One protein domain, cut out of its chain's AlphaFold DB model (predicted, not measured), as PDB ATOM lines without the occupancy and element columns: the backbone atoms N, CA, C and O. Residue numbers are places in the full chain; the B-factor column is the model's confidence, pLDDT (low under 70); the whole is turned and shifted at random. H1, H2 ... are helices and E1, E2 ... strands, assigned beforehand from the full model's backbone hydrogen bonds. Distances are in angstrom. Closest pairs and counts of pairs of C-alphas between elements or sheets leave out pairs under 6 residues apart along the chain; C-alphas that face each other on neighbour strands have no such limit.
ATOM      1  N   ARG A  28     126.083  96.288 127.954       95.62
ATOM      2  CA  ARG A  28     126.444  96.111 129.375       95.62
ATOM      3  C   ARG A  28     127.826  96.673 129.706       95.62
ATOM      4  O   ARG A  28     128.005  97.237 130.779       95.62
ATOM      5  N   GLU A  29     128.786  96.521 128.799       97.19
ATOM      6  CA  GLU A  29     130.145  97.042 128.966       97.19
ATOM      7  C   GLU A  29     130.137  98.569 128.912       97.19
ATOM      8  O   GLU A  29     130.724  99.206 129.781       97.19
ATOM      9  N   LEU A  30     129.397  99.156 127.966       98.06
ATOM     10  CA  LEU A  30     129.192 100.604 127.857       98.06
ATOM     11  C   LEU A  30     128.583 101.189 129.137       98.06
ATOM     12  O   LEU A  30     129.123 102.139 129.702       98.06
ATOM     13  N   LEU A  31     127.514 100.572 129.651       98.19
ATOM     14  CA  LEU A  31     126.914 100.967 130.927       98.19
ATOM     15  C   LEU A  31     127.910 100.850 132.088       98.19
ATOM     16  O   LEU A  31     127.967 101.733 132.943       98.19
ATOM     17  N   ALA A  32     128.709  99.780 132.127       98.44
ATOM     18  CA  ALA A  32     129.726  99.594 133.156       98.44
ATOM     19  C   ALA A  32     130.841 100.652 133.077       98.44
ATOM     20  O   ALA A  32     131.294 101.113 134.125       98.44
ATOM     21  N   ARG A  33     131.247 101.081 131.871       98.56
ATOM     22  CA  ARG A  33     132.188 102.201 131.684       98.56
ATOM     23  C   ARG A  33     131.617 103.505 132.231       98.56
ATOM     24  O   ARG A  33     132.291 104.169 133.014       98.56
ATOM     25  N   GLY A  34     130.357 103.806 131.923       98.62
ATOM     26  CA  GLY A  34     129.660 104.965 132.480       98.62
ATOM     27  C   GLY A  34     129.608 104.942 134.009       98.62
ATOM     28  O   GLY A  34     130.045 105.880 134.672       98.62
ATOM     29  N   ARG A  35     129.172 103.820 134.596       98.69
ATOM     30  CA  ARG A  35     129.141 103.643 136.061       98.69
ATOM     31  C   ARG A  35     130.531 103.752 136.687       98.69
ATOM     32  O   ARG A  35     130.675 104.226 137.809       98.69
ATOM     33  N   ALA A  36     131.567 103.308 135.980       98.69
ATOM     34  CA  ALA A  36     132.943 103.459 136.425       98.69
ATOM     35  C   ALA A  36     133.399 104.924 136.431       98.69
ATOM     36  O   ALA A  36     134.078 105.330 137.375       98.69
ATOM     37  N   LEU A  37     132.996 105.705 135.426       98.62
ATOM     38  CA  LEU A  37     133.268 107.139 135.335       98.62
ATOM     39  C   LEU A  37     132.591 107.933 136.463       98.62
ATOM     40  O   LEU A  37     133.177 108.890 136.969       98.62
ATOM     41  N   ALA A  38     131.422 107.486 136.935       98.44
ATOM     42  CA  ALA A  38     130.712 108.096 138.064       98.44
ATOM     43  C   ALA A  38     131.523 108.116 139.376       98.44
ATOM     44  O   ALA A  38     131.239 108.907 140.268       98.44
ATOM     45  N   ARG A  39     132.581 107.296 139.497       97.94
ATOM     46  CA  ARG A  39     133.496 107.340 140.654       97.94
ATOM     47  C   ARG A  39     134.373 108.592 140.696       97.94
ATOM     48  O   ARG A  39     134.899 108.918 141.754       97.94
ATOM     49  N   SER A  40     134.583 109.240 139.552       98.12
ATOM     50  CA  SER A  40     135.384 110.467 139.427       98.12
ATOM     51  C   SER A  40     134.566 111.677 138.983       98.12
ATOM     52  O   SER A  40     134.976 112.804 139.229       98.12
ATOM     53  N   VAL A  41     133.430 111.452 138.322       98.56
ATOM     54  CA  VAL A  41     132.495 112.496 137.902       98.56
ATOM     55  C   VAL A  41     131.256 112.396 138.781       98.56
ATOM     56  O   VAL A  41     130.370 111.580 138.531       98.56
ATOM     57  N   THR A  42     131.229 113.216 139.825       98.38
ATOM     58  CA  THR A  42     130.161 113.251 140.827       98.38
ATOM     59  C   THR A  42     129.359 114.537 140.721       98.38
ATOM     60  O   THR A  42     129.882 115.556 140.264       98.38
ATOM     61  N   VAL A  43     128.110 114.507 141.190       98.38
ATOM     62  CA  VAL A  43     127.250 115.698 141.250       98.38
ATOM     63  C   VAL A  43     127.941 116.826 142.024       98.38
ATOM     64  O   VAL A  43     128.300 116.662 143.193       98.38
ATOM     65  N   GLY A  44     128.140 117.959 141.350       97.69
ATOM     66  CA  GLY A  44     128.735 119.165 141.920       97.69
ATOM     67  C   GLY A  44     127.787 119.979 142.810       97.69
ATOM     68  O   GLY A  44     126.636 119.592 143.022       97.69
ATOM     69  N   PRO A  45     128.258 121.120 143.341       97.00
ATOM     70  CA  PRO A  45     127.426 122.026 144.127       97.00
ATOM     71  C   PRO A  45     126.315 122.640 143.270       97.00
ATOM     72  O   PRO A  45     126.534 122.976 142.108       97.00
ATOM     73  N   ASN A  46     125.134 122.826 143.856       97.44
ATOM     74  CA  ASN A  46     123.984 123.395 143.165       97.44
ATOM     75  C   ASN A  46     123.177 124.287 144.128       97.44
ATOM     76  O   ASN A  46     122.482 123.754 144.999       97.44
ATOM     77  N   PRO A  47     123.203 125.623 143.950       96.94
ATOM     78  CA  PRO A  47     122.508 126.548 144.844       96.94
ATOM     79  C   PRO A  47     120.994 126.326 144.944       96.94
ATOM     80  O   PRO A  47     120.411 126.621 145.982       96.94
ATOM     81  N   PHE A  48     120.347 125.790 143.902       97.56
ATOM     82  CA  PHE A  48     118.927 125.429 143.950       97.56
ATOM     83  C   PHE A  48     118.677 124.261 144.913       97.56
ATOM     84  O   PHE A  48     117.766 124.316 145.740       97.56
ATOM     85  N   LEU A  49     119.503 123.212 144.840       97.62
ATOM     86  CA  LEU A  49     119.387 122.060 145.738       97.62
ATOM     87  C   LEU A  49     119.648 122.468 147.193       97.62
ATOM     88  O   LEU A  49     118.903 122.051 148.082       97.62
ATOM     89  N   ASP A  50     120.643 123.332 147.411       97.94
ATOM     90  CA  ASP A  50     120.994 123.868 148.728       97.94
ATOM     91  C   ASP A  50     119.867 124.736 149.307       97.94
ATOM     92  O   ASP A  50     119.430 124.500 150.435       97.94
ATOM     93  N   LEU A  51     119.339 125.693 148.526       96.56
ATOM     94  CA  LEU A  51     118.229 126.566 148.935       96.56
ATOM     95  C   LEU A  51     117.006 125.753 149.375       96.56
ATOM     96  O   LEU A  51     116.333 126.090 150.350       96.56
ATOM     97  N   HIS A  52     116.713 124.678 148.649       96.62
ATOM     98  CA  HIS A  52     115.530 123.860 148.872       96.62
ATOM     99  C   HIS A  52     115.757 122.665 149.805       96.62
ATOM    100  O   HIS A  52     114.787 121.955 150.102       96.62
ATOM    101  N   GLY A  53     116.990 122.432 150.265       97.69
ATOM    102  CA  GLY A  53     117.345 121.331 151.159       97.69
ATOM    103  C   GLY A  53     116.982 119.954 150.595       97.69
ATOM    104  O   GLY A  53     116.393 119.135 151.298       97.69
ATOM    105  N   VAL A  54     117.254 119.717 149.309       97.62
ATOM    106  CA  VAL A  54     116.905 118.475 148.591       97.62
ATOM    107  C   VAL A  54     118.132 117.849 147.944       97.62
ATOM    108  O   VAL A  54     119.042 118.543 147.512       97.62
ATOM    109  N   ALA A  55     118.142 116.521 147.826       97.06
ATOM    110  CA  ALA A  55     119.256 115.805 147.201       97.06
ATOM    111  C   ALA A  55     119.236 115.863 145.661       97.06
ATOM    112  O   ALA A  55     120.276 115.669 145.031       97.06
ATOM    113  N   SER A  56     118.065 116.096 145.060       97.69
ATOM    114  CA  SER A  56     117.867 116.124 143.609       97.69
ATOM    115  C   SER A  56     116.633 116.933 143.207       97.69
ATOM    116  O   SER A  56     115.721 117.166 144.007       97.69
ATOM    117  N   GLU A  57     116.569 117.312 141.931       97.44
ATOM    118  CA  GLU A  57     115.381 117.918 141.326       97.44
ATOM    119  C   GLU A  57     114.173 116.968 141.347       97.44
ATOM    120  O   GLU A  57     113.037 117.419 141.475       97.44
ATOM    121  N   LEU A  58     114.384 115.652 141.258       96.94
ATOM    122  CA  LEU A  58     113.288 114.686 141.352       96.94
ATOM    123  C   LEU A  58     112.682 114.663 142.764       96.94
ATOM    124  O   LEU A  58     111.457 114.680 142.912       96.94
ATOM    125  N   ALA A  59     113.519 114.727 143.806       97.50
ATOM    126  CA  ALA A  59     113.056 114.876 145.185       97.50
ATOM    127  C   ALA A  59     112.279 116.190 145.380       97.50
ATOM    128  O   ALA A  59     111.207 116.196 145.992       97.50
ATOM    129  N   PHE A  60     112.773 117.287 144.799       97.25
ATOM    130  CA  PHE A  60     112.074 118.570 144.790       97.25
ATOM    131  C   PHE A  60     110.690 118.493 144.141       97.25
ATOM    132  O   PHE A  60     109.715 118.994 144.703       97.25
ATOM    133  N   LYS A  61     110.599 117.856 142.969       96.00
ATOM    134  CA  LYS A  61     109.349 117.683 142.222       96.00
ATOM    135  C   LYS A  61     108.330 116.881 143.019       96.00
ATOM    136  O   LYS A  61     107.201 117.333 143.164       96.00
ATOM    137  N   ARG A  62     108.732 115.749 143.605       96.50
ATOM    138  CA  ARG A  62     107.840 114.928 144.444       96.50
ATOM    139  C   ARG A  62     107.304 115.704 145.646       96.50
ATOM    140  O   ARG A  62     106.111 115.628 145.925       96.50
ATOM    141  N   ARG A  63     108.155 116.484 146.326       96.94
ATOM    142  CA  ARG A  63     107.723 117.356 147.431       96.94
ATOM    143  C   ARG A  63     106.742 118.429 146.952       96.94
ATOM    144  O   ARG A  63     105.669 118.566 147.521       96.94
ATOM    145  N   THR A  64     107.085 119.123 145.871       95.19
ATOM    146  CA  THR A  64     106.262 120.181 145.265       95.19
ATOM    147  C   THR A  64     104.878 119.658 144.853       95.19
ATOM    148  O   THR A  64     103.868 120.297 145.139       95.19
ATOM    149  N   MET A  65     104.812 118.454 144.271       93.31
ATOM    150  CA  MET A  65     103.552 117.774 143.948       93.31
ATOM    151  C   MET A  65     102.741 117.424 145.201       93.31
ATOM    152  O   MET A  65     101.535 117.650 145.224       93.31
ATOM    153  N   ALA A  66     103.382 116.905 146.253       95.75
ATOM    154  CA  ALA A  66     102.706 116.585 147.513       95.75
ATOM    155  C   ALA A  66     102.129 117.831 148.212       95.75
ATOM    156  O   ALA A  66     101.120 117.744 148.906       95.75
ATOM    157  N   GLU A  67     102.754 118.991 148.005       95.62
ATOM    158  CA  GLU A  67     102.300 120.297 148.496       95.62
ATOM    159  C   GLU A  67     101.221 120.938 147.602       95.62
ATOM    160  O   GLU A  67     100.684 121.987 147.953       95.62
ATOM    161  N   GLY A  68     100.897 120.339 146.447       92.75
ATOM    162  CA  GLY A  68      99.951 120.902 145.479       92.75
ATOM    163  C   GLY A  68     100.447 122.185 144.805       92.75
ATOM    164  O   GLY A  68      99.639 122.980 144.322       92.75
ATOM    165  N   ARG A  69     101.766 122.421 144.789       91.56
ATOM    166  CA  ARG A  69     102.385 123.597 144.169       91.56
ATOM    167  C   ARG A  69     102.821 123.274 142.740       91.56
ATOM    168  O   ARG A  69     103.316 122.188 142.454       91.56
ATOM    169  N   ILE A  70     102.689 124.244 141.841       89.56
ATOM    170  CA  ILE A  70     103.232 124.158 140.481       89.56
ATOM    171  C   ILE A  70     104.683 124.638 140.487       89.56
ATOM    172  O   ILE A  70     104.975 125.726 140.983       89.56
ATOM    173  N   ALA A  71     105.581 123.831 139.919       92.38
ATOM    174  CA  ALA A  71     106.951 124.255 139.651       92.38
ATOM    175  C   ALA A  71     107.007 125.076 138.355       92.38
ATOM    176  O   ALA A  71     106.504 124.636 137.319       92.38
ATOM    177  N   PHE A  72     107.642 126.245 138.391       91.62
ATOM    178  CA  PHE A  72     107.727 127.150 137.252       91.62
ATOM    179  C   PHE A  72     109.038 126.963 136.476       91.62
ATOM    180  O   PHE A  72     110.131 127.170 137.003       91.62
ATOM    181  N   HIS A  73     108.919 126.598 135.199       93.00
ATOM    182  CA  HIS A  73     110.029 126.531 134.255       93.00
ATOM    183  C   HIS A  73     110.006 127.731 133.300       93.00
ATOM    184  O   HIS A  73     108.995 127.971 132.639       93.00
ATOM    185  N   ALA A  74     111.127 128.440 133.172       91.44
ATOM    186  CA  ALA A  74     111.277 129.553 132.237       91.44
ATOM    187  C   ALA A  74     112.356 129.246 131.189       91.44
ATOM    188  O   ALA A  74     113.526 129.085 131.530       91.44
ATOM    189  N   GLN A  75     111.988 129.215 129.907       89.19
ATOM    190  CA  GLN A  75     112.961 129.126 128.814       89.19
ATOM    191  C   GLN A  75     113.520 130.521 128.517       89.19
ATOM    192  O   GLN A  75     112.798 131.388 128.023       89.19
ATOM    193  N   ILE A  76     114.801 130.748 128.806       86.56
ATOM    194  CA  ILE A  76     115.471 132.030 128.556       86.56
ATOM    195  C   ILE A  76     116.838 131.710 127.964       86.56
ATOM    196  O   ILE A  76     117.641 131.052 128.605       86.56
ATOM    197  N   GLY A  77     117.141 132.166 126.751       81.31
ATOM    198  CA  GLY A  77     118.408 131.839 126.096       81.31
ATOM    199  C   GLY A  77     119.018 133.046 125.407       81.31
ATOM    200  O   GLY A  77     118.410 133.608 124.498       81.31
ATOM    201  N   TYR A  78     120.235 133.411 125.805       90.81
ATOM    202  CA  TYR A  78     121.080 134.328 125.049       90.81
ATOM    203  C   TYR A  78     122.252 133.551 124.461       90.81
ATOM    204  O   TYR A  78     122.750 132.599 125.054       90.81
ATOM    205  N   ARG A  79     122.751 133.999 123.308       92.19
ATOM    206  CA  ARG A  79     123.954 133.414 122.697       92.19
ATOM    207  C   ARG A  79     125.217 133.641 123.541       92.19
ATOM    208  O   ARG A  79     126.181 132.897 123.412       92.19
ATOM    209  N   SER A  80     125.219 134.685 124.367       94.19
ATOM    210  CA  SER A  80     126.307 135.027 125.284       94.19
ATOM    211  C   SER A  80     126.092 134.364 126.645       94.19
ATOM    212  O   SER A  80     125.003 134.450 127.224       94.19
ATOM    213  N   LEU A  81     127.148 133.733 127.166       94.31
ATOM    214  CA  LEU A  81     127.156 133.142 128.502       94.31
ATOM    215  C   LEU A  81     126.907 134.211 129.572       94.31
ATOM    216  O   LEU A  81     126.071 134.019 130.451       94.31
ATOM    217  N   ASP A  82     127.581 135.356 129.469       94.75
ATOM    218  CA  ASP A  82     127.455 136.441 130.446       94.75
ATOM    219  C   ASP A  82     126.065 137.080 130.422       94.75
ATOM    220  O   ASP A  82     125.516 137.400 131.477       94.75
ATOM    221  N   ASP A  83     125.458 137.217 129.238       94.62
ATOM    222  CA  ASP A  83     124.088 137.728 129.134       94.62
ATOM    223  C   ASP A  83     123.078 136.742 129.723       94.62
ATOM    224  O   ASP A  83     122.180 137.165 130.449       94.62
ATOM    225  N   SER A  84     123.254 135.439 129.481       93.06
ATOM    226  CA  SER A  84     122.403 134.399 130.074       93.06
ATOM    227  C   SER A  84     122.505 134.408 131.600       93.06
ATOM    228  O   SER A  84     121.488 134.478 132.286       93.06
ATOM    229  N   ARG A  85     123.728 134.441 132.146       92.88
ATOM    230  CA  ARG A  85     123.967 134.495 133.598       92.88
ATOM    231  C   ARG A  85     123.332 135.729 134.231       92.88
ATOM    232  O   ARG A  85     122.639 135.609 135.238       92.88
ATOM    233  N   ARG A  86     123.548 136.904 133.630       93.62
ATOM    234  CA  ARG A  86     122.975 138.166 134.111       93.62
ATOM    235  C   ARG A  86     121.450 138.128 134.084       93.62
ATOM    236  O   ARG A  86     120.830 138.495 135.075       93.62
ATOM    237  N   ALA A  87     120.857 137.673 132.981       92.94
ATOM    238  CA  ALA A  87     119.409 137.625 132.832       92.94
ATOM    239  C   ALA A  87     118.756 136.704 133.869       92.94
ATOM    240  O   ALA A  87     117.743 137.073 134.455       92.94
ATOM    241  N   TYR A  88     119.336 135.533 134.128       93.12
ATOM    242  CA  TYR A  88     118.763 134.581 135.081       93.12
ATOM    243  C   TYR A  88     118.834 135.124 136.510       93.12
ATOM    244  O   TYR A  88     117.833 135.089 137.219       93.12
ATOM    245  N   ALA A  89     119.974 135.700 136.907       92.81
ATOM    246  CA  ALA A  89     120.111 136.347 138.212       92.81
ATOM    247  C   ALA A  89     119.116 137.510 138.378       92.81
ATOM    248  O   ALA A  89     118.391 137.574 139.365       92.81
ATOM    249  N   GLU A  90     119.003 138.388 137.376       94.81
ATOM    250  CA  GLU A  90     118.087 139.533 137.419       94.81
ATOM    251  C   GLU A  90     116.611 139.110 137.488       94.81
ATOM    252  O   GLU A  90     115.835 139.698 138.244       94.81
ATOM    253  N   VAL A  91     116.211 138.095 136.712       94.38
ATOM    254  CA  VAL A  91     114.842 137.562 136.734       94.38
ATOM    255  C   VAL A  91     114.539 136.918 138.082       94.38
ATOM    256  O   VAL A  91     113.486 137.199 138.652       94.38
ATOM    257  N   HIS A  92     115.449 136.094 138.607       94.81
ATOM    258  CA  HIS A  92     115.298 135.487 139.924       94.81
ATOM    259  C   HIS A  92     115.139 136.562 141.008       94.81
ATOM    260  O   HIS A  92     114.125 136.582 141.702       94.81
ATOM    261  N   ASP A  93     116.076 137.506 141.111       94.25
ATOM    262  CA  ASP A  93     116.110 138.485 142.204       94.25
ATOM    263  C   ASP A  93     114.886 139.404 142.213       94.25
ATOM    264  O   ASP A  93     114.357 139.746 143.274       94.25
ATOM    265  N   ARG A  94     114.384 139.777 141.030       95.44
ATOM    266  CA  ARG A  94     113.179 140.612 140.909       95.44
ATOM    267  C   ARG A  94     111.902 139.886 141.306       95.44
ATOM    268  O   ARG A  94     110.960 140.539 141.751       95.44
ATOM    269  N   LEU A  95     111.846 138.571 141.114       95.56
ATOM    270  CA  LEU A  95     110.636 137.774 141.319       95.56
ATOM    271  C   LEU A  95     110.657 136.969 142.626       95.56
ATOM    272  O   LEU A  95     109.609 136.506 143.077       95.56
ATOM    273  N   ALA A  96     111.815 136.833 143.274       92.12
ATOM    274  CA  ALA A  96     111.965 136.071 144.511       92.12
ATOM    275  C   ALA A  96     111.099 136.641 145.644       92.12
ATOM    276  O   ALA A  96     110.420 135.891 146.343       92.12
ATOM    277  N   ALA A  97     111.047 137.971 145.783       89.56
ATOM    278  CA  ALA A  97     110.281 138.637 146.839       89.56
ATOM    279  C   ALA A  97     108.760 138.412 146.741       89.56
ATOM    280  O   ALA A  97     108.057 138.545 147.742       89.56
ATOM    281  N   THR A  98     108.245 138.075 145.555       92.12
ATOM    282  CA  THR A  98     106.822 137.783 145.328       92.12
ATOM    283  C   THR A  98     106.528 136.285 145.249       92.12
ATOM    284  O   THR A  98     105.379 135.909 145.035       92.12
ATOM    285  N   GLY A  99     107.544 135.427 145.411       89.31
ATOM    286  CA  GLY A  99     107.412 133.980 145.239       89.31
ATOM    287  C   GLY A  99     107.161 133.549 143.790       89.31
ATOM    288  O   GLY A  99     106.670 132.449 143.567       89.31
ATOM    289  N   ALA A 100     107.467 134.410 142.813       91.81
ATOM    290  CA  ALA A 100     107.234 134.162 141.388       91.81
ATOM    291  C   ALA A 100     108.521 133.822 140.612       91.81
ATOM    292  O   ALA A 100     108.501 133.758 139.381       91.81
ATOM    293  N   ALA A 101     109.654 133.664 141.306       94.62
ATOM    294  CA  ALA A 101     110.906 133.271 140.672       94.62
ATOM    295  C   ALA A 101     110.774 131.871 140.037       94.62
ATOM    296  O   ALA A 101     110.127 131.001 140.624       94.62
ATOM    297  N   PRO A 102     111.368 131.634 138.853       94.81
ATOM    298  CA  PRO A 102     111.407 130.302 138.259       94.81
ATOM    299  C   PRO A 102     112.111 129.299 139.173       94.81
ATOM    300  O   PRO A 102     113.150 129.609 139.747       94.81
ATOM    301  N   ASP A 103     111.582 128.080 139.252       95.56
ATOM    302  CA  ASP A 103     112.254 126.946 139.894       95.56
ATOM    303  C   ASP A 103     113.313 126.332 138.965       95.56
ATOM    304  O   ASP A 103     114.265 125.701 139.423       95.56
ATOM    305  N   ARG A 104     113.163 126.512 137.644       94.12
ATOM    306  CA  ARG A 104     114.065 125.940 136.640       94.12
ATOM    307  C   ARG A 104     114.222 126.844 135.413       94.12
ATOM    308  O   ARG A 104     113.234 127.391 134.920       94.12
ATOM    309  N   TYR A 105     115.444 126.952 134.888       93.06
ATOM    310  CA  TYR A 105     115.753 127.679 133.655       93.06
ATOM    311  C   TYR A 105     116.085 126.741 132.505       93.06
ATOM    312  O   TYR A 105     117.001 125.925 132.597       93.06
ATOM    313  N   GLY A 106     115.376 126.935 131.402       89.50
ATOM    314  CA  GLY A 106     115.627 126.314 130.115       89.50
ATOM    315  C   GLY A 106     116.746 127.012 129.356       89.50
ATOM    316  O   GLY A 106     116.691 128.230 129.176       89.50
ATOM    317  N   ILE A 107     117.737 126.245 128.893       90.44
ATOM    318  CA  ILE A 107     118.904 126.754 128.163       90.44
ATOM    319  C   ILE A 107     118.830 126.274 126.709       90.44
ATOM    320  O   ILE A 107     118.872 125.074 126.454       90.44
ATOM    321  N   CYS A 108     118.769 127.206 125.753       89.38
ATOM    322  CA  CYS A 108     118.834 126.879 124.324       89.38
ATOM    323  C   CYS A 108     120.296 126.688 123.900       89.38
ATOM    324  O   CYS A 108     120.979 127.656 123.536       89.38
ATOM    325  N   LEU A 109     120.790 125.454 123.971       94.88
ATOM    326  CA  LEU A 109     122.150 125.135 123.545       94.88
ATOM    327  C   LEU A 109     122.241 125.023 122.023       94.88
ATOM    328  O   LEU A 109     121.318 124.595 121.335       94.88
ATOM    329  N   ASP A 110     123.379 125.439 121.482       95.50
ATOM    330  CA  ASP A 110     123.661 125.320 120.057       95.50
ATOM    331  C   ASP A 110     123.807 123.850 119.646       95.50
ATOM    332  O   ASP A 110     124.457 123.082 120.354       95.50
ATOM    333  N   TRP A 111     123.326 123.465 118.458       94.50
ATOM    334  CA  TRP A 111     123.482 122.086 117.972       94.50
ATOM    335  C   TRP A 111     124.935 121.622 117.897       94.50
ATOM    336  O   TRP A 111     125.215 120.426 117.974       94.50
ATOM    337  N   SER A 112     125.890 122.551 117.770       96.12
ATOM    338  CA  SER A 112     127.310 122.204 117.748       96.12
ATOM    339  C   SER A 112     127.793 121.611 119.073       96.12
ATOM    340  O   SER A 112     128.815 120.924 119.082       96.12
ATOM    341  N   MET A 113     127.034 121.784 120.162       97.00
ATOM    342  CA  MET A 113     127.269 121.100 121.432       97.00
ATOM    343  C   MET A 113     127.212 119.579 121.300       97.00
ATOM    344  O   MET A 113     127.910 118.901 122.051       97.00
ATOM    345  N   GLY A 114     126.464 119.047 120.327       97.00
ATOM    346  CA  GLY A 114     126.389 117.610 120.081       97.00
ATOM    347  C   GLY A 114     127.687 117.007 119.529       97.00
ATOM    348  O   GLY A 114     127.909 115.803 119.672       97.00
ATOM    349  N   PHE A 115     128.573 117.815 118.934       97.25
ATOM    350  CA  PHE A 115     129.923 117.373 118.583       97.25
ATOM    351  C   PHE A 115     130.832 117.425 119.807       97.25
ATOM    352  O   PHE A 115     130.755 118.368 120.607       97.25
ATOM    353  N   ALA A 116     131.732 116.441 119.919       95.31
ATOM    354  CA  ALA A 116     132.801 116.480 120.910       95.31
ATOM    355  C   ALA A 116     133.555 117.806 120.779       95.31
ATOM    356  O   ALA A 116     133.745 118.307 119.666       95.31
ATOM    357  N   ARG A 117     133.981 118.399 121.896       94.94
ATOM    358  CA  ARG A 117     134.542 119.761 121.894       94.94
ATOM    359  C   ARG A 117     135.719 119.921 120.934       94.94
ATOM    360  O   ARG A 117     135.810 120.935 120.243       94.94
ATOM    361  N   ALA A 118     136.568 118.900 120.856       94.94
ATOM    362  CA  ALA A 118     137.715 118.846 119.953       94.94
ATOM    363  C   ALA A 118     137.325 118.879 118.460       94.94
ATOM    364  O   ALA A 118     138.101 119.370 117.646       94.94
ATOM    365  N   ASP A 119     136.115 118.430 118.117       94.38
ATOM    366  CA  ASP A 119     135.623 118.325 116.740       94.38
ATOM    367  C   ASP A 119     134.782 119.530 116.299       94.38
ATOM    368  O   ASP A 119     134.382 119.602 115.137       94.38
ATOM    369  N   ARG A 120     134.474 120.467 117.203       95.00
ATOM    370  CA  ARG A 120     133.682 121.674 116.901       95.00
ATOM    371  C   ARG A 120     134.380 122.674 115.964       95.00
ATOM    372  O   ARG A 120     133.666 123.322 115.189       95.00
ATOM    373  N   PRO A 121     135.714 122.884 116.007       94.62
ATOM    374  CA  PRO A 121     136.384 123.804 115.090       94.62
ATOM    375  C   PRO A 121     136.102 123.462 113.619       94.62
ATOM    376  O   PRO A 121     136.241 122.323 113.193       94.62
ATOM    377  N   GLY A 122     135.684 124.460 112.836       90.25
ATOM    378  CA  GLY A 122     135.357 124.291 111.413       90.25
ATOM    379  C   GLY A 122     133.982 123.676 111.116       90.25
ATOM    380  O   GLY A 122     133.584 123.663 109.953       90.25
ATOM    381  N   ARG A 123     133.225 123.218 112.124       93.12
ATOM    382  CA  ARG A 123     131.853 122.722 111.930       93.12
ATOM    383  C   ARG A 123     130.813 123.852 111.941       93.12
ATOM    384  O   ARG A 123     131.037 124.885 112.582       93.12
ATOM    385  N   PRO A 124     129.658 123.669 111.269       91.75
ATOM    386  CA  PRO A 124     128.560 124.629 111.306       91.75
ATOM    387  C   PRO A 124     128.034 124.858 112.725       91.75
ATOM    388  O   PRO A 124     127.889 123.918 113.507       91.75
ATOM    389  N   ARG A 125     127.681 126.109 113.023       93.50
ATOM    390  CA  ARG A 125     127.079 126.535 114.293       93.50
ATOM    391  C   ARG A 125     125.686 127.086 114.036       93.50
ATOM    392  O   ARG A 125     125.447 127.664 112.975       93.50
ATOM    393  N   GLY A 126     124.801 126.928 115.004       91.56
ATOM    394  CA  GLY A 126     123.492 127.557 115.004       91.56
ATOM    395  C   GLY A 126     123.511 128.934 115.677       91.56
ATOM    396  O   GLY A 126     124.466 129.726 115.576       91.56
ATOM    397  N   THR A 127     122.399 129.228 116.347       90.06
ATOM    398  CA  THR A 127     122.142 130.480 117.067       90.06
ATOM    399  C   THR A 127     122.146 130.323 118.587       90.06
ATOM    400  O   THR A 127     122.002 131.329 119.282       90.06
ATOM    401  N   GLY A 128     122.313 129.099 119.094       93.81
ATOM    402  CA  GLY A 128     122.233 128.790 120.519       93.81
ATOM    403  C   GLY A 128     123.499 129.159 121.291       93.81
ATOM    404  O   GLY A 128     124.507 129.597 120.725       93.81
ATOM    405  N   LEU A 129     123.441 128.976 122.608       95.56
ATOM    406  CA  LEU A 129     124.587 129.136 123.498       95.56
ATOM    407  C   LEU A 129     125.552 127.952 123.342       95.56
ATOM    408  O   LEU A 129     125.134 126.797 123.316       95.56
ATOM    409  N   ILE A 130     126.852 128.238 123.272       96.19
ATOM    410  CA  ILE A 130     127.909 127.222 123.274       96.19
ATOM    411  C   ILE A 130     128.612 127.283 124.628       96.19
ATOM    412  O   ILE A 130     129.034 128.355 125.056       96.19
ATOM    413  N   LEU A 131     128.741 126.131 125.286       96.12
ATOM    414  CA  LEU A 131     129.512 125.971 126.518       96.12
ATOM    415  C   LEU A 131     130.878 125.382 126.147       96.12
ATOM    416  O   LEU A 131     131.034 124.173 125.917       96.12
ATOM    417  N   ASP A 132     131.856 126.274 126.013       92.56
ATOM    418  CA  ASP A 132     133.208 126.017 125.513       92.56
ATOM    419  C   ASP A 132     134.126 125.381 126.549       92.56
ATOM    420  O   ASP A 132     135.147 124.799 126.164       92.56
ATOM    421  N   ARG A 133     133.727 125.342 127.823       95.38
ATOM    422  CA  ARG A 133     134.427 124.605 128.881       95.38
ATOM    423  C   ARG A 133     133.453 123.989 129.899       95.38
ATOM    424  O   ARG A 133     132.348 124.502 130.057       95.38
ATOM    425  N   PRO A 134     133.835 122.924 130.633       95.25
ATOM    426  CA  PRO A 134     133.025 122.401 131.741       95.25
ATOM    427  C   PRO A 134     132.682 123.468 132.789       95.25
ATOM    428  O   PRO A 134     131.582 123.473 133.335       95.25
ATOM    429  N   GLU A 135     133.585 124.427 133.009       97.06
ATOM    430  CA  GLU A 135     133.358 125.554 133.917       97.06
ATOM    431  C   GLU A 135     132.170 126.436 133.501       97.06
ATOM    432  O   GLU A 135     131.544 127.042 134.368       97.06
ATOM    433  N   ASP A 136     131.801 126.476 132.218       97.12
ATOM    434  CA  ASP A 136     130.654 127.262 131.750       97.12
ATOM    435  C   ASP A 136     129.327 126.641 132.222       97.12
ATOM    436  O   ASP A 136     128.391 127.364 132.565       97.12
ATOM    437  N   PHE A 137     129.259 125.306 132.329       97.44
ATOM    438  CA  PHE A 137     128.115 124.608 132.930       97.44
ATOM    439  C   PHE A 137     127.992 124.953 134.415       97.44
ATOM    440  O   PHE A 137     126.887 125.184 134.900       97.44
ATOM    441  N   ALA A 138     129.114 125.024 135.139       97.06
ATOM    442  CA  ALA A 138     129.138 125.414 136.550       97.06
ATOM    443  C   ALA A 138     128.864 126.916 136.747       97.06
ATOM    444  O   ALA A 138     128.254 127.316 137.735       97.06
ATOM    445  N   ALA A 139     129.263 127.762 135.799       95.69
ATOM    446  CA  ALA A 139     128.946 129.186 135.811       95.69
ATOM    447  C   ALA A 139     127.449 129.438 135.581       95.69
ATOM    448  O   ALA A 139     126.899 130.372 136.170       95.69
ATOM    449  N   LEU A 140     126.798 128.603 134.759       94.50
ATOM    450  CA  LEU A 140     125.342 128.565 134.662       94.50
ATOM    451  C   LEU A 140     124.727 127.975 135.943       94.50
ATOM    452  O   LEU A 140     123.936 128.610 136.608       94.50
ATOM    453  N   THR A 141     125.228 126.830 136.378       95.56
ATOM    454  CA  THR A 141     125.185 126.330 137.762       95.56
ATOM    455  C   THR A 141     124.821 127.323 138.869       95.56
ATOM    456  O   THR A 141     123.793 127.299 139.538       95.56
ATOM    457  N   ALA A 142     125.780 128.225 139.055       94.69
ATOM    458  CA  ALA A 142     125.936 129.016 140.253       94.69
ATOM    459  C   ALA A 142     125.300 130.411 140.180       94.69
ATOM    460  O   ALA A 142     125.438 131.165 141.140       94.69
ATOM    461  N   MET A 143     124.674 130.812 139.063       91.38
ATOM    462  CA  MET A 143     124.269 132.220 138.909       91.38
ATOM    463  C   MET A 143     123.090 132.616 139.800       91.38
ATOM    464  O   MET A 143     123.010 133.765 140.225       91.38
ATOM    465  N   ALA A 144     122.170 131.686 140.033       92.62
ATOM    466  CA  ALA A 144     120.954 131.871 140.807       92.62
ATOM    467  C   ALA A 144     120.566 130.520 141.422       92.62
ATOM    468  O   ALA A 144     120.924 129.478 140.868       92.62
ATOM    469  N   PRO A 145     119.821 130.493 142.536       95.25
ATOM    470  CA  PRO A 145     119.315 129.255 143.117       95.25
ATOM    471  C   PRO A 145     118.093 128.746 142.339       95.25
ATOM    472  O   PRO A 145     117.007 128.590 142.883       95.25
ATOM    473  N   VAL A 146     118.296 128.491 141.045       95.06
ATOM    474  CA  VAL A 146     117.310 127.994 140.083       95.06
ATOM    475  C   VAL A 146     117.919 126.806 139.344       95.06
ATOM    476  O   VAL A 146     119.072 126.870 138.920       95.06
ATOM    477  N   ALA A 147     117.177 125.710 139.184       94.94
ATOM    478  CA  ALA A 147     117.713 124.510 138.551       94.94
ATOM    479  C   ALA A 147     118.029 124.749 137.058       94.94
ATOM    480  O   ALA A 147     117.145 125.170 136.308       94.94
ATOM    481  N   PRO A 148     119.247 124.464 136.570       92.06
ATOM    482  CA  PRO A 148     119.554 124.583 135.152       92.06
ATOM    483  C   PRO A 148     119.105 123.338 134.387       92.06
ATOM    484  O   PRO A 148     119.441 122.201 134.729       92.06
ATOM    485  N   HIS A 149     118.379 123.559 133.297       93.38
ATOM    486  CA  HIS A 149     117.974 122.517 132.365       93.38
ATOM    487  C   HIS A 149     119.005 122.362 131.248       93.38
ATOM    488  O   HIS A 149     118.950 123.030 130.216       93.38
ATOM    489  N   PHE A 150     119.917 121.412 131.427       94.88
ATOM    490  CA  PHE A 150     120.818 120.954 130.369       94.88
ATOM    491  C   PHE A 150     120.105 119.920 129.481       94.88
ATOM    492  O   PHE A 150     120.312 118.715 129.619       94.88
ATOM    493  N   GLY A 151     119.185 120.406 128.640       90.81
ATOM    494  CA  GLY A 151     118.377 119.592 127.727       90.81
ATOM    495  C   GLY A 151     118.982 119.455 126.333       90.81
ATOM    496  O   GLY A 151     119.261 118.356 125.877       90.81
ATOM    497  N   ASP A 152     119.203 120.558 125.633       92.75
ATOM    498  CA  ASP A 152     119.561 120.488 124.215       92.75
ATOM    499  C   ASP A 152     120.982 119.950 123.982       92.75
ATOM    500  O   ASP A 152     121.957 120.469 124.522       92.75
ATOM    501  N   PHE A 153     121.114 118.918 123.143       96.06
ATOM    502  CA  PHE A 153     122.383 118.341 122.675       96.06
ATOM    503  C   PHE A 153     123.336 117.815 123.769       96.06
ATOM    504  O   PHE A 153     124.527 117.599 123.513       96.06
ATOM    505  N   VAL A 154     122.841 117.594 124.989       97.25
ATOM    506  CA  VAL A 154     123.639 117.086 126.118       97.25
ATOM    507  C   VAL A 154     123.627 115.555 126.186       97.25
ATOM    508  O   VAL A 154     124.663 114.954 126.468       97.25
ATOM    509  N   LEU A 155     122.506 114.923 125.838       97.25
ATOM    510  CA  LEU A 155     122.333 113.473 125.705       97.25
ATOM    511  C   LEU A 155     121.874 113.134 124.275       97.25
ATOM    512  O   LEU A 155     121.394 114.006 123.559       97.25
ATOM    513  N   GLY A 156     122.056 111.885 123.831       96.12
ATOM    514  CA  GLY A 156     121.628 111.461 122.490       96.12
ATOM    515  C   GLY A 156     122.526 111.941 121.347       96.12
ATOM    516  O   GLY A 156     122.102 111.968 120.197       96.12
ATOM    517  N   MET A 157     123.765 112.329 121.657       97.19
ATOM    518  CA  MET A 157     124.720 112.932 120.723       97.19
ATOM    519  C   MET A 157     126.094 112.254 120.814       97.19
ATOM    520  O   MET A 157     126.407 111.635 121.833       97.19
ATOM    521  N   PRO A 158     126.977 112.426 119.814       97.12
ATOM    522  CA  PRO A 158     128.371 111.978 119.898       97.12
ATOM    523  C   PRO A 158     129.114 112.500 121.140       97.12
ATOM    524  O   PRO A 158     129.921 111.786 121.726       97.12
ATOM    525  N   ALA A 159     128.810 113.724 121.582       97.69
ATOM    526  CA  ALA A 159     129.380 114.334 122.785       97.69
ATOM    527  C   ALA A 159     128.702 113.925 124.104       97.69
ATOM    528  O   ALA A 159     129.011 114.522 125.136       97.69
ATOM    529  N   ALA A 160     127.780 112.953 124.103       98.50
ATOM    530  CA  ALA A 160     126.912 112.681 125.252       98.50
ATOM    531  C   ALA A 160     127.682 112.462 126.564       98.50
ATOM    532  O   ALA A 160     127.317 113.033 127.589       98.50
ATOM    533  N   VAL A 161     128.778 111.695 126.538       98.69
ATOM    534  CA  VAL A 161     129.605 111.446 127.732       98.69
ATOM    535  C   VAL A 161     130.258 112.735 128.238       98.69
ATOM    536  O   VAL A 161     130.229 113.001 129.439       98.69
ATOM    537  N   GLU A 162     130.813 113.557 127.341       98.38
ATOM    538  CA  GLU A 162     131.489 114.811 127.698       98.38
ATOM    539  C   GLU A 162     130.502 115.821 128.301       98.38
ATOM    540  O   GLU A 162     130.735 116.353 129.388       98.38
ATOM    541  N   ASN A 163     129.373 116.047 127.624       98.50
ATOM    542  CA  ASN A 163     128.372 117.020 128.053       98.50
ATOM    543  C   ASN A 163     127.654 116.570 129.333       98.50
ATOM    544  O   ASN A 163     127.480 117.376 130.246       98.50
ATOM    545  N   THR A 164     127.295 115.285 129.441       98.75
ATOM    546  CA  THR A 164     126.698 114.722 130.664       98.75
ATOM    547  C   THR A 164     127.661 114.835 131.841       98.75
ATOM    548  O   THR A 164     127.247 115.213 132.934       98.75
ATOM    549  N   SER A 165     128.956 114.580 131.624       98.81
ATOM    550  CA  SER A 165     129.964 114.734 132.679       98.81
ATOM    551  C   SER A 165     130.058 116.174 133.172       98.81
ATOM    552  O   SER A 165     130.079 116.403 134.379       98.81
ATOM    553  N   ALA A 166     130.073 117.147 132.256       98.62
ATOM    554  CA  ALA A 166     130.110 118.562 132.611       98.62
ATOM    555  C   ALA A 166     128.838 119.012 133.349       98.62
ATOM    556  O   ALA A 166     128.936 119.705 134.358       98.62
ATOM    557  N   ALA A 167     127.657 118.583 132.898       98.44
ATOM    558  CA  ALA A 167     126.384 118.915 133.537       98.44
ATOM    559  C   ALA A 167     126.256 118.316 134.952       98.44
ATOM    560  O   ALA A 167     125.831 119.010 135.876       98.44
ATOM    561  N   ILE A 168     126.679 117.060 135.146       98.62
ATOM    562  CA  ILE A 168     126.728 116.415 136.468       98.62
ATOM    563  C   ILE A 168     127.730 117.136 137.374       98.62
ATOM    564  O   ILE A 168     127.376 117.530 138.483       98.62
ATOM    565  N   ALA A 169     128.957 117.373 136.900       98.62
ATOM    566  CA  ALA A 169     129.986 118.070 137.674       98.62
ATOM    567  C   ALA A 169     129.597 119.520 138.018       98.62
ATOM    568  O   ALA A 169     130.075 120.066 139.007       98.62
ATOM    569  N   ALA A 170     128.707 120.131 137.234       98.12
ATOM    570  CA  ALA A 170     128.107 121.426 137.530       98.12
ATOM    571  C   ALA A 170     126.972 121.360 138.567       98.12
ATOM    572  O   ALA A 170     126.523 122.401 139.021       98.12
ATOM    573  N   GLY A 171     126.511 120.172 138.962       97.56
ATOM    574  CA  GLY A 171     125.482 119.990 139.989       97.56
ATOM    575  C   GLY A 171     124.074 119.721 139.451       97.56
ATOM    576  O   GLY A 171     123.119 119.692 140.230       97.56
ATOM    577  N   SER A 172     123.904 119.510 138.143       97.38
ATOM    578  CA  SER A 172     122.602 119.127 137.590       97.38
ATOM    579  C   SER A 172     122.246 117.685 137.959       97.38
ATOM    580  O   SER A 172     123.085 116.785 137.908       97.38
ATOM    581  N   THR A 173     120.980 117.469 138.324       97.81
ATOM    582  CA  THR A 173     120.435 116.136 138.650       97.81
ATOM    583  C   THR A 173     119.352 115.686 137.672       97.81
ATOM    584  O   THR A 173     118.898 114.546 137.750       97.81
ATOM    585  N   THR A 174     118.992 116.540 136.709       97.75
ATOM    586  CA  THR A 174     118.133 116.202 135.574       97.75
ATOM    587  C   THR A 174     118.885 116.404 134.263       97.75
ATOM    588  O   THR A 174     119.130 117.539 133.863       97.75
ATOM    589  N   ILE A 175     119.208 115.318 133.563       97.69
ATOM    590  CA  ILE A 175     120.046 115.349 132.357       97.69
ATOM    591  C   ILE A 175     119.249 114.873 131.152       97.69
ATOM    592  O   ILE A 175     118.646 113.807 131.194       97.69
ATOM    593  N   GLY A 176     119.278 115.617 130.054       95.06
ATOM    594  CA  GLY A 176     118.687 115.168 128.799       95.06
ATOM    595  C   GLY A 176     119.420 115.751 127.607       95.06
ATOM    596  O   GLY A 176     120.558 116.167 127.739       95.06
ATOM    597  N   ASN A 177     118.832 115.772 126.424       96.50
ATOM    598  CA  ASN A 177     117.504 115.313 126.054       96.50
ATOM    599  C   ASN A 177     117.617 113.970 125.329       96.50
ATOM    600  O   ASN A 177     118.171 113.900 124.236       96.50
ATOM    601  N   LEU A 178     117.098 112.899 125.937       97.50
ATOM    602  CA  LEU A 178     117.178 111.565 125.343       97.50
ATOM    603  C   LEU A 178     116.441 111.483 124.004       97.50
ATOM    604  O   LEU A 178     116.959 110.854 123.090       97.50
ATOM    605  N   ALA A 179     115.284 112.131 123.862       96.44
ATOM    606  CA  ALA A 179     114.464 112.052 122.657       96.44
ATOM    607  C   ALA A 179     115.226 112.446 121.377       96.44
ATOM    608  O   ALA A 179     115.002 111.866 120.315       96.44
ATOM    609  N   GLN A 180     116.183 113.377 121.489       95.88
ATOM    610  CA  GLN A 180     117.015 113.818 120.366       95.88
ATOM    611  C   GLN A 180     117.864 112.681 119.779       95.88
ATOM    612  O   GLN A 180     118.158 112.709 118.587       95.88
ATOM    613  N   TYR A 181     118.193 111.644 120.559       96.31
ATOM    614  CA  TYR A 181     118.866 110.438 120.062       96.31
ATOM    615  C   TYR A 181     118.137 109.796 118.869       96.31
ATOM    616  O   TYR A 181     118.776 109.238 117.980       96.31
ATOM    617  N   PHE A 182     116.803 109.853 118.845       93.94
ATOM    618  CA  PHE A 182     115.999 109.119 117.866       93.94
ATOM    619  C   PHE A 182     115.873 109.826 116.511       93.94
ATOM    620  O   PHE A 182     115.645 109.179 115.487       93.94
ATOM    621  N   THR A 183     116.011 111.148 116.484       92.69
ATOM    622  CA  THR A 183     115.586 111.995 115.354       92.69
ATOM    623  C   THR A 183     116.638 113.013 114.938       92.69
ATOM    624  O   THR A 183     116.679 113.398 113.767       92.69
ATOM    625  N   PHE A 184     117.488 113.477 115.857       92.75
ATOM    626  CA  PHE A 184     118.450 114.524 115.552       92.75
ATOM    627  C   PHE A 184     119.707 113.899 114.958       92.75
ATOM    628  O   PHE A 184     120.303 112.971 115.500       92.75
ATOM    629  N   ARG A 185     120.154 114.465 113.838       90.69
ATOM    630  CA  ARG A 185     121.426 114.113 113.212       90.69
ATOM    631  C   ARG A 185     122.233 115.371 112.975       90.69
ATOM    632  O   ARG A 185     121.773 116.312 112.328       90.69
ATOM    633  N   LEU A 186     123.453 115.380 113.496       94.12
ATOM    634  CA  LEU A 186     124.333 116.527 113.352       94.12
ATOM    635  C   LEU A 186     124.836 116.648 111.902       94.12
ATOM    636  O   LEU A 186     125.156 115.631 111.277       94.12
ATOM    637  N   PRO A 187     124.969 117.873 111.359       92.81
ATOM    638  CA  PRO A 187     125.497 118.074 110.014       92.81
ATOM    639  C   PRO A 187     126.867 117.409 109.820       92.81
ATOM    640  O   PRO A 187     127.820 117.680 110.551       92.81
ATOM    641  N   GLY A 188     126.971 116.536 108.815       91.56
ATOM    642  CA  GLY A 188     128.215 115.819 108.514       91.56
ATOM    643  C   GLY A 188     128.599 114.746 109.540       91.56
ATOM    644  O   GLY A 188     129.773 114.391 109.624       91.56
ATOM    645  N   PHE A 189     127.647 114.241 110.330       92.12
ATOM    646  CA  PHE A 189     127.845 113.095 111.216       92.12
ATOM    647  C   PHE A 189     126.826 111.997 110.899       92.12
ATOM    648  O   PHE A 189     125.622 112.244 110.893       92.12
ATOM    649  N   SER A 190     127.306 110.789 110.620       90.50
ATOM    650  CA  SER A 190     126.471 109.647 110.212       90.50
ATOM    651  C   SER A 190     126.820 108.353 110.949       90.50
ATOM    652  O   SER A 190     126.395 107.281 110.531       90.50
ATOM    653  N   ASP A 191     127.634 108.433 112.003       91.69
ATOM    654  CA  ASP A 191     128.031 107.271 112.794       91.69
ATOM    655  C   ASP A 191     127.033 107.034 113.937       91.69
ATOM    656  O   ASP A 191     127.255 107.396 115.095       91.69
ATOM    657  N   ASP A 192     125.890 106.438 113.598       90.44
ATOM    658  CA  ASP A 192     124.832 106.143 114.570       90.44
ATOM    659  C   ASP A 192     125.319 105.164 115.663       90.44
ATOM    660  O   ASP A 192     124.849 105.209 116.803       90.44
ATOM    661  N   VAL A 193     126.309 104.314 115.357       91.88
ATOM    662  CA  VAL A 193     126.921 103.367 116.306       91.88
ATOM    663  C   VAL A 193     127.702 104.121 117.380       91.88
ATOM    664  O   VAL A 193     127.524 103.840 118.567       91.88
ATOM    665  N   ALA A 194     128.520 105.102 116.990       93.12
ATOM    666  CA  ALA A 194     129.243 105.954 117.928       93.12
ATOM    667  C   ALA A 194     128.288 106.773 118.810       93.12
ATOM    668  O   ALA A 194     128.469 106.810 120.029       93.12
ATOM    669  N   THR A 195     127.235 107.363 118.231       95.75
ATOM    670  CA  THR A 195     126.206 108.095 118.993       95.75
ATOM    671  C   THR A 195     125.495 107.186 119.997       95.75
ATOM    672  O   THR A 195     125.316 107.559 121.159       95.75
ATOM    673  N   THR A 196     125.135 105.967 119.583       95.81
ATOM    674  CA  THR A 196     124.520 104.962 120.464       95.81
ATOM    675  C   THR A 196     125.458 104.602 121.610       95.81
ATOM    676  O   THR A 196     125.053 104.615 122.772       95.81
ATOM    677  N   ALA A 197     126.728 104.318 121.308       96.81
ATOM    678  CA  ALA A 197     127.721 103.959 122.312       96.81
ATOM    679  C   ALA A 197     127.925 105.081 123.341       96.81
ATOM    680  O   ALA A 197     127.876 104.819 124.543       96.81
ATOM    681  N   ALA A 198     128.080 106.326 122.878       98.12
ATOM    682  CA  ALA A 198     128.222 107.496 123.740       98.12
ATOM    683  C   ALA A 198     126.980 107.722 124.615       98.12
ATOM    684  O   ALA A 198     127.105 108.009 125.804       98.12
ATOM    685  N   THR A 199     125.782 107.548 124.055       98.31
ATOM    686  CA  THR A 199     124.518 107.720 124.785       98.31
ATOM    687  C   THR A 199     124.346 106.657 125.868       98.31
ATOM    688  O   THR A 199     124.031 106.989 127.007       98.31
ATOM    689  N   VAL A 200     124.614 105.383 125.559       98.38
ATOM    690  CA  VAL A 200     124.541 104.291 126.544       98.38
ATOM    691  C   VAL A 200     125.584 104.470 127.650       98.38
ATOM    692  O   VAL A 200     125.278 104.264 128.822       98.38
ATOM    693  N   GLU A 201     126.805 104.887 127.313       98.81
ATOM    694  CA  GLU A 201     127.839 105.177 128.310       98.81
ATOM    695  C   GLU A 201     127.453 106.368 129.208       98.81
ATOM    696  O   GLU A 201     127.580 106.275 130.430       98.81
ATOM    697  N   ALA A 202     126.889 107.442 128.645       98.88
ATOM    698  CA  ALA A 202     126.376 108.581 129.410       98.88
ATOM    699  C   ALA A 202     125.215 108.189 130.342       98.88
ATOM    700  O   ALA A 202     125.185 108.595 131.503       98.88
ATOM    701  N   LEU A 203     124.298 107.330 129.888       98.81
ATOM    702  CA  LEU A 203     123.238 106.775 130.734       98.81
ATOM    703  C   LEU A 203     123.809 105.912 131.870       98.81
ATOM    704  O   LEU A 203     123.322 105.972 132.996       98.81
ATOM    705  N   GLY A 204     124.886 105.164 131.610       98.75
ATOM    706  CA  GLY A 204     125.636 104.455 132.646       98.75
ATOM    707  C   GLY A 204     126.249 105.397 133.686       98.75
ATOM    708  O   GLY A 204     126.224 105.086 134.875       98.75
ATOM    709  N   LEU A 205     126.766 106.552 133.256       98.88
ATOM    710  CA  LEU A 205     127.294 107.598 134.138       98.88
ATOM    711  C   LEU A 205     126.199 108.193 135.032       98.88
ATOM    712  O   LEU A 205     126.415 108.332 136.237       98.88
ATOM    713  N   ILE A 206     125.019 108.476 134.475       98.81
ATOM    714  CA  ILE A 206     123.850 108.935 135.242       98.81
ATOM    715  C   ILE A 206     123.431 107.859 136.256       98.81
ATOM    716  O   ILE A 206     123.258 108.149 137.436       98.81
ATOM    717  N   ALA A 207     123.346 106.597 135.826       98.62
ATOM    718  CA  ALA A 207     122.962 105.468 136.674       98.62
ATOM    719  C   ALA A 207     123.986 105.112 137.766       98.62
ATOM    720  O   ALA A 207     123.685 104.316 138.658       98.62
ATOM    721  N   GLY A 208     125.219 105.608 137.648       98.50
ATOM    722  CA  GLY A 208     126.305 105.365 138.592       98.50
ATOM    723  C   GLY A 208     126.409 106.391 139.718       98.50
ATOM    724  O   GLY A 208     127.251 106.203 140.593       98.50
ATOM    725  N   GLN A 209     125.610 107.462 139.693       98.69
ATOM    726  CA  GLN A 209     125.640 108.492 140.731       98.69
ATOM    727  C   GLN A 209     125.145 107.952 142.082       98.69
ATOM    728  O   GLN A 209     124.354 107.013 142.153       98.69
ATOM    729  N   ASP A 210     125.612 108.569 143.168       96.56
ATOM    730  CA  ASP A 210     125.304 108.183 144.554       96.56
ATOM    731  C   ASP A 210     123.951 108.703 145.068       96.56
ATOM    732  O   ASP A 210     123.557 108.435 146.205       96.56
ATOM    733  N   ARG A 211     123.241 109.449 144.226       95.62
ATOM    734  CA  ARG A 211     121.959 110.082 144.513       95.62
ATOM    735  C   ARG A 211     121.005 109.902 143.346       95.62
ATOM    736  O   ARG A 211     121.398 109.524 142.246       95.62
ATOM    737  N   GLU A 212     119.737 110.191 143.601       95.75
ATOM    738  CA  GLU A 212     118.698 110.039 142.593       95.75
ATOM    739  C   GLU A 212     118.885 111.046 141.450       95.75
ATOM    740  O   GLU A 212     118.916 112.257 141.673       95.75
ATOM    741  N   MET A 213     118.984 110.523 140.230       98.00
ATOM    742  CA  MET A 213     119.077 111.294 138.994       98.00
ATOM    743  C   MET A 213     117.791 111.136 138.183       98.00
ATOM    744  O   MET A 213     117.064 110.157 138.346       98.00
ATOM    745  N   LEU A 214     117.532 112.077 137.282       98.25
ATOM    746  CA  LEU A 214     116.407 112.037 136.355       98.25
ATOM    747  C   LEU A 214     116.921 112.173 134.921       98.25
ATOM    748  O   LEU A 214     117.617 113.136 134.597       98.25
ATOM    749  N   VAL A 215     116.562 111.238 134.045       98.56
ATOM    750  CA  VAL A 215     116.742 111.443 132.604       98.56
ATOM    751  C   VAL A 215     115.597 112.310 132.097       98.56
ATOM    752  O   VAL A 215     114.435 112.051 132.391       98.56
ATOM    753  N   HIS A 216     115.925 113.351 131.347       97.94
ATOM    754  CA  HIS A 216     114.980 114.208 130.651       97.94
ATOM    755  C   HIS A 216     114.806 113.744 129.207       97.94
ATOM    756  O   HIS A 216     115.794 113.556 128.492       97.94
ATOM    757  N   SER A 217     113.551 113.632 128.774       97.38
ATOM    758  CA  SER A 217     113.204 113.345 127.383       97.38
ATOM    759  C   SER A 217     112.044 114.221 126.916       97.38
ATOM    760  O   SER A 217     110.949 114.150 127.469       97.38
ATOM    761  N   ASN A 218     112.275 115.086 125.931       95.88
ATOM    762  CA  ASN A 218     111.233 115.899 125.312       95.88
ATOM    763  C   ASN A 218     110.630 115.149 124.121       95.88
ATOM    764  O   ASN A 218     111.245 115.072 123.063       95.88
ATOM    765  N   LEU A 219     109.410 114.641 124.272       95.50
ATOM    766  CA  LEU A 219     108.717 113.853 123.255       95.50
ATOM    767  C   LEU A 219     108.590 114.603 121.915       95.50
ATOM    768  O   LEU A 219     108.703 113.980 120.863       95.50
ATOM    769  N   ASP A 220     108.431 115.932 121.940       92.69
ATOM    770  CA  ASP A 220     108.367 116.755 120.719       92.69
ATOM    771  C   ASP A 220     109.696 116.822 119.942       92.69
ATOM    772  O   ASP A 220     109.711 117.261 118.794       92.69
ATOM    773  N   ASP A 221     110.810 116.403 120.544       93.62
ATOM    774  CA  ASP A 221     112.088 116.299 119.842       93.62
ATOM    775  C   ASP A 221     112.343 114.888 119.319       93.62
ATOM    776  O   ASP A 221     113.221 114.730 118.484       93.62
ATOM    777  N   GLY A 222     111.609 113.868 119.773       93.75
ATOM    778  CA  GLY A 222     111.794 112.464 119.385       93.75
ATOM    779  C   GLY A 222     110.805 111.988 118.322       93.75
ATOM    780  O   GLY A 222     110.137 112.780 117.659       93.75
ATOM    781  N   TYR A 223     110.661 110.665 118.168       92.88
ATOM    782  CA  TYR A 223     109.700 110.104 117.204       92.88
ATOM    783  C   TYR A 223     108.249 110.469 117.511       92.88
ATOM    784  O   TYR A 223     107.429 110.465 116.596       92.88
ATOM    785  N   ALA A 224     107.922 110.830 118.755       90.56
ATOM    786  CA  ALA A 224     106.576 111.264 119.099       90.56
ATOM    787  C   ALA A 224     106.118 112.495 118.294       90.56
ATOM    788  O   ALA A 224     104.937 112.588 117.975       90.56
ATOM    789  N   ALA A 225     107.038 113.366 117.867       88.56
ATOM    790  CA  ALA A 225     106.734 114.481 116.969       88.56
ATOM    791  C   ALA A 225     106.462 114.076 115.512       88.56
ATOM    792  O   ALA A 225     105.990 114.892 114.723       88.56
ATOM    793  N   TRP A 226     106.817 112.851 115.124       88.81
ATOM    794  CA  TRP A 226     106.654 112.345 113.758       88.81
ATOM    795  C   TRP A 226     105.404 111.481 113.597       88.81
ATOM    796  O   TRP A 226     105.026 111.170 112.469       88.81
ATOM    797  N   PHE A 227     104.760 111.084 114.696       91.19
ATOM    798  CA  PHE A 227     103.495 110.364 114.623       91.19
ATOM    799  C   PHE A 227     102.333 111.318 114.364       91.19
ATOM    800  O   PHE A 227     102.270 112.426 114.889       91.19
ATOM    801  N   GLU A 228     101.369 110.848 113.578       88.44
ATOM    802  CA  GLU A 228     100.145 111.595 113.280       88.44
ATOM    803  C   GLU A 228      99.097 111.477 114.403       88.44
ATOM    804  O   GLU A 228      98.105 112.211 114.413       88.44
ATOM    805  N   ASP A 229      99.301 110.562 115.359       91.56
ATOM    806  CA  ASP A 229      98.345 110.239 116.413       91.56
ATOM    807  C   ASP A 229      98.979 110.150 117.817       91.56
ATOM    808  O   ASP A 229     100.135 109.764 118.005       91.56
ATOM    809  N   MET A 230      98.177 110.486 118.833       92.06
ATOM    810  CA  MET A 230      98.605 110.512 120.236       92.06
ATOM    811  C   MET A 230      98.822 109.119 120.838       92.06
ATOM    812  O   MET A 230      99.549 109.001 121.821       92.06
ATOM    813  N   ALA A 231      98.206 108.067 120.288       94.62
ATOM    814  CA  ALA A 231      98.373 106.717 120.820       94.62
ATOM    815  C   ALA A 231      99.765 106.172 120.478       94.62
ATOM    816  O   ALA A 231     100.423 105.596 121.342       94.62
ATOM    817  N   SER A 232     100.255 106.428 119.264       95.69
ATOM    818  CA  SER A 232     101.629 106.129 118.853       95.69
ATOM    819  C   SER A 232     102.648 106.939 119.659       95.69
ATOM    820  O   SER A 232     103.629 106.375 120.144       95.69
ATOM    821  N   ALA A 233     102.390 108.234 119.888       94.88
ATOM    822  CA  ALA A 233     103.229 109.069 120.754       94.88
ATOM    823  C   ALA A 233     103.302 108.528 122.194       94.88
ATOM    824  O   ALA A 233     104.392 108.415 122.758       94.88
ATOM    825  N   LEU A 234     102.162 108.128 122.769       96.06
ATOM    826  CA  LEU A 234     102.098 107.520 124.100       96.06
ATOM    827  C   LEU A 234     102.825 106.169 124.142       96.06
ATOM    828  O   LEU A 234     103.602 105.907 125.058       96.06
ATOM    829  N   GLY A 235     102.620 105.329 123.124       96.25
ATOM    830  CA  GLY A 235     103.317 104.054 122.982       96.25
ATOM    831  C   GLY A 235     104.832 104.232 122.910       96.25
ATOM    832  O   GLY A 235     105.573 103.460 123.514       96.25
ATOM    833  N   PHE A 236     105.309 105.283 122.243       95.94
ATOM    834  CA  PHE A 236     106.735 105.579 122.188       95.94
ATOM    835  C   PHE A 236     107.292 106.104 123.517       95.94
ATOM    836  O   PHE A 236     108.371 105.675 123.917       95.94
ATOM    837  N   ALA A 237     106.534 106.911 124.267       96.62
ATOM    838  CA  ALA A 237     106.908 107.277 125.638       96.62
ATOM    839  C   ALA A 237     107.086 106.033 126.536       96.62
ATOM    840  O   ALA A 237     108.006 105.963 127.349       96.62
ATOM    841  N   MET A 238     106.255 104.998 126.350       97.25
ATOM    842  CA  MET A 238     106.420 103.715 127.049       97.25
ATOM    843  C   MET A 238     107.685 102.960 126.612       97.25
ATOM    844  O   MET A 238     108.308 102.288 127.434       97.25
ATOM    845  N   VAL A 239     108.093 103.071 125.342       96.62
ATOM    846  CA  VAL A 239     109.358 102.500 124.848       96.62
ATOM    847  C   VAL A 239     110.557 103.217 125.467       96.62
ATOM    848  O   VAL A 239     111.465 102.547 125.957       96.62
ATOM    849  N   GLU A 240     110.562 104.552 125.494       97.00
ATOM    850  CA  GLU A 240     111.619 105.323 126.161       97.00
ATOM    851  C   GLU A 240     111.710 104.956 127.646       97.00
ATOM    852  O   GLU A 240     112.799 104.670 128.150       97.00
ATOM    853  N   ARG A 241     110.560 104.866 128.325       96.81
ATOM    854  CA  ARG A 241     110.471 104.422 129.721       96.81
ATOM    855  C   ARG A 241     111.086 103.042 129.916       96.81
ATOM    856  O   ARG A 241     111.907 102.876 130.809       96.81
TER     857      ARG A 241
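What this domain is: This is residues 28 to 241 of the 312 residues of an uncharacterized protein of Methylobrevis pamukkalensis (UniProt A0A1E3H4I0). Five helices in a row of contacts, H4, H6, H7, H9 and H1, run through a rounded body, with a small sheet of three short strands, E1 E2 E3, beside the H4 and H6 end. H7 and H9 lie side by side, H1 crosses H9, the lone strand E4 lies near the middle, H10 and H11 lie farthest out, and residues 94 to 99 stick out. The printed part has 214 residues with eleven named helices and four named strands, in the order H1 H2 H3 E1 H4 E2 H5 H6 E3 H7 H8 H9 E4 H10 H11; the sheet, in the order E1 E2 E3, is parallel and the class is mostly helix. It is compact, with a radius of gyration of the C-alphas of 17.0 A and spans of 49 by 41 by 39 A.

How they stand to each other: Begin at the sheet: E1, residues 73 to 75, is parallel to E2, residues 104 to 106, with N 74 and O 104 2.9 A apart, within hydrogen-bond range. On the other side of E2 is E3, residues 147 to 149, also parallel, with N 105 and O 147 at 2.8 A. Two strand-helix-strand units, parallel neighbour strands with helices between, have right-handed crossovers: E1, H4 (81 to 96), E2, and E2, H5 (111 to 114) and H6 (134 to 141), E3. H6 only grazes the sheet, with residues 137 to 141. H4 touches H6 with residues 81 to 85 alone, closest at C-alphas 85 and 140, 6.2 A. H7, residues 160 to 169, touches H6 at C-alphas 134 and 166, their closest, 4.9 A. The hub is H9, residues 192 to 207, which touches H7 at a shallow tilt of 23 degrees, the same way; their closest C-alphas, 161 and 202, are 4.6 A apart. H1, residues 28 to 37, touches H9 at a steep tilt of 53 degrees, closest at C-alphas 34 and 205, 3.9 A. H8, residues 180 to 183, only just touches H9, with 3 pairs of C-alphas within 8 A, the closest 181 and 195, 7.8 A. E4, residues 214 to 218, pairs with no named strand. H10, residues 223 to 226, touches H11, residues 230 to 241, closest at C-alphas 224 and 233, 4.3 A. H2, residues 47 to 52, and H3, residues 57 to 66, are close but not clearly touching, 7.3 A at C-alphas 49 and 57. Every O i to N i+4 pair is within hydrogen-bond range in H1, H2, H3, H4, H6, H7, H9 and H11; H5, H8 and H10 are too short for such a pair.

Where its parts are: Find C-alpha 28 at (126.444, 96.111, 129.375), where H1 begins. H4 is 22.3 A long, H9 22.2 A, H11 16.4 A and E4 12.8 A. H11 ends at C-alpha 241, (110.471, 104.422, 129.721).

The domain as a whole: The C-alphas farthest apart, those of Glu 67 and Gly 122, are 49.8 A apart. The printed part has no cut, and the one long link is H5 to H6, residues 115 to 133. The mean pLDDT of the printed part is 95.2, and no printed residue is under 70.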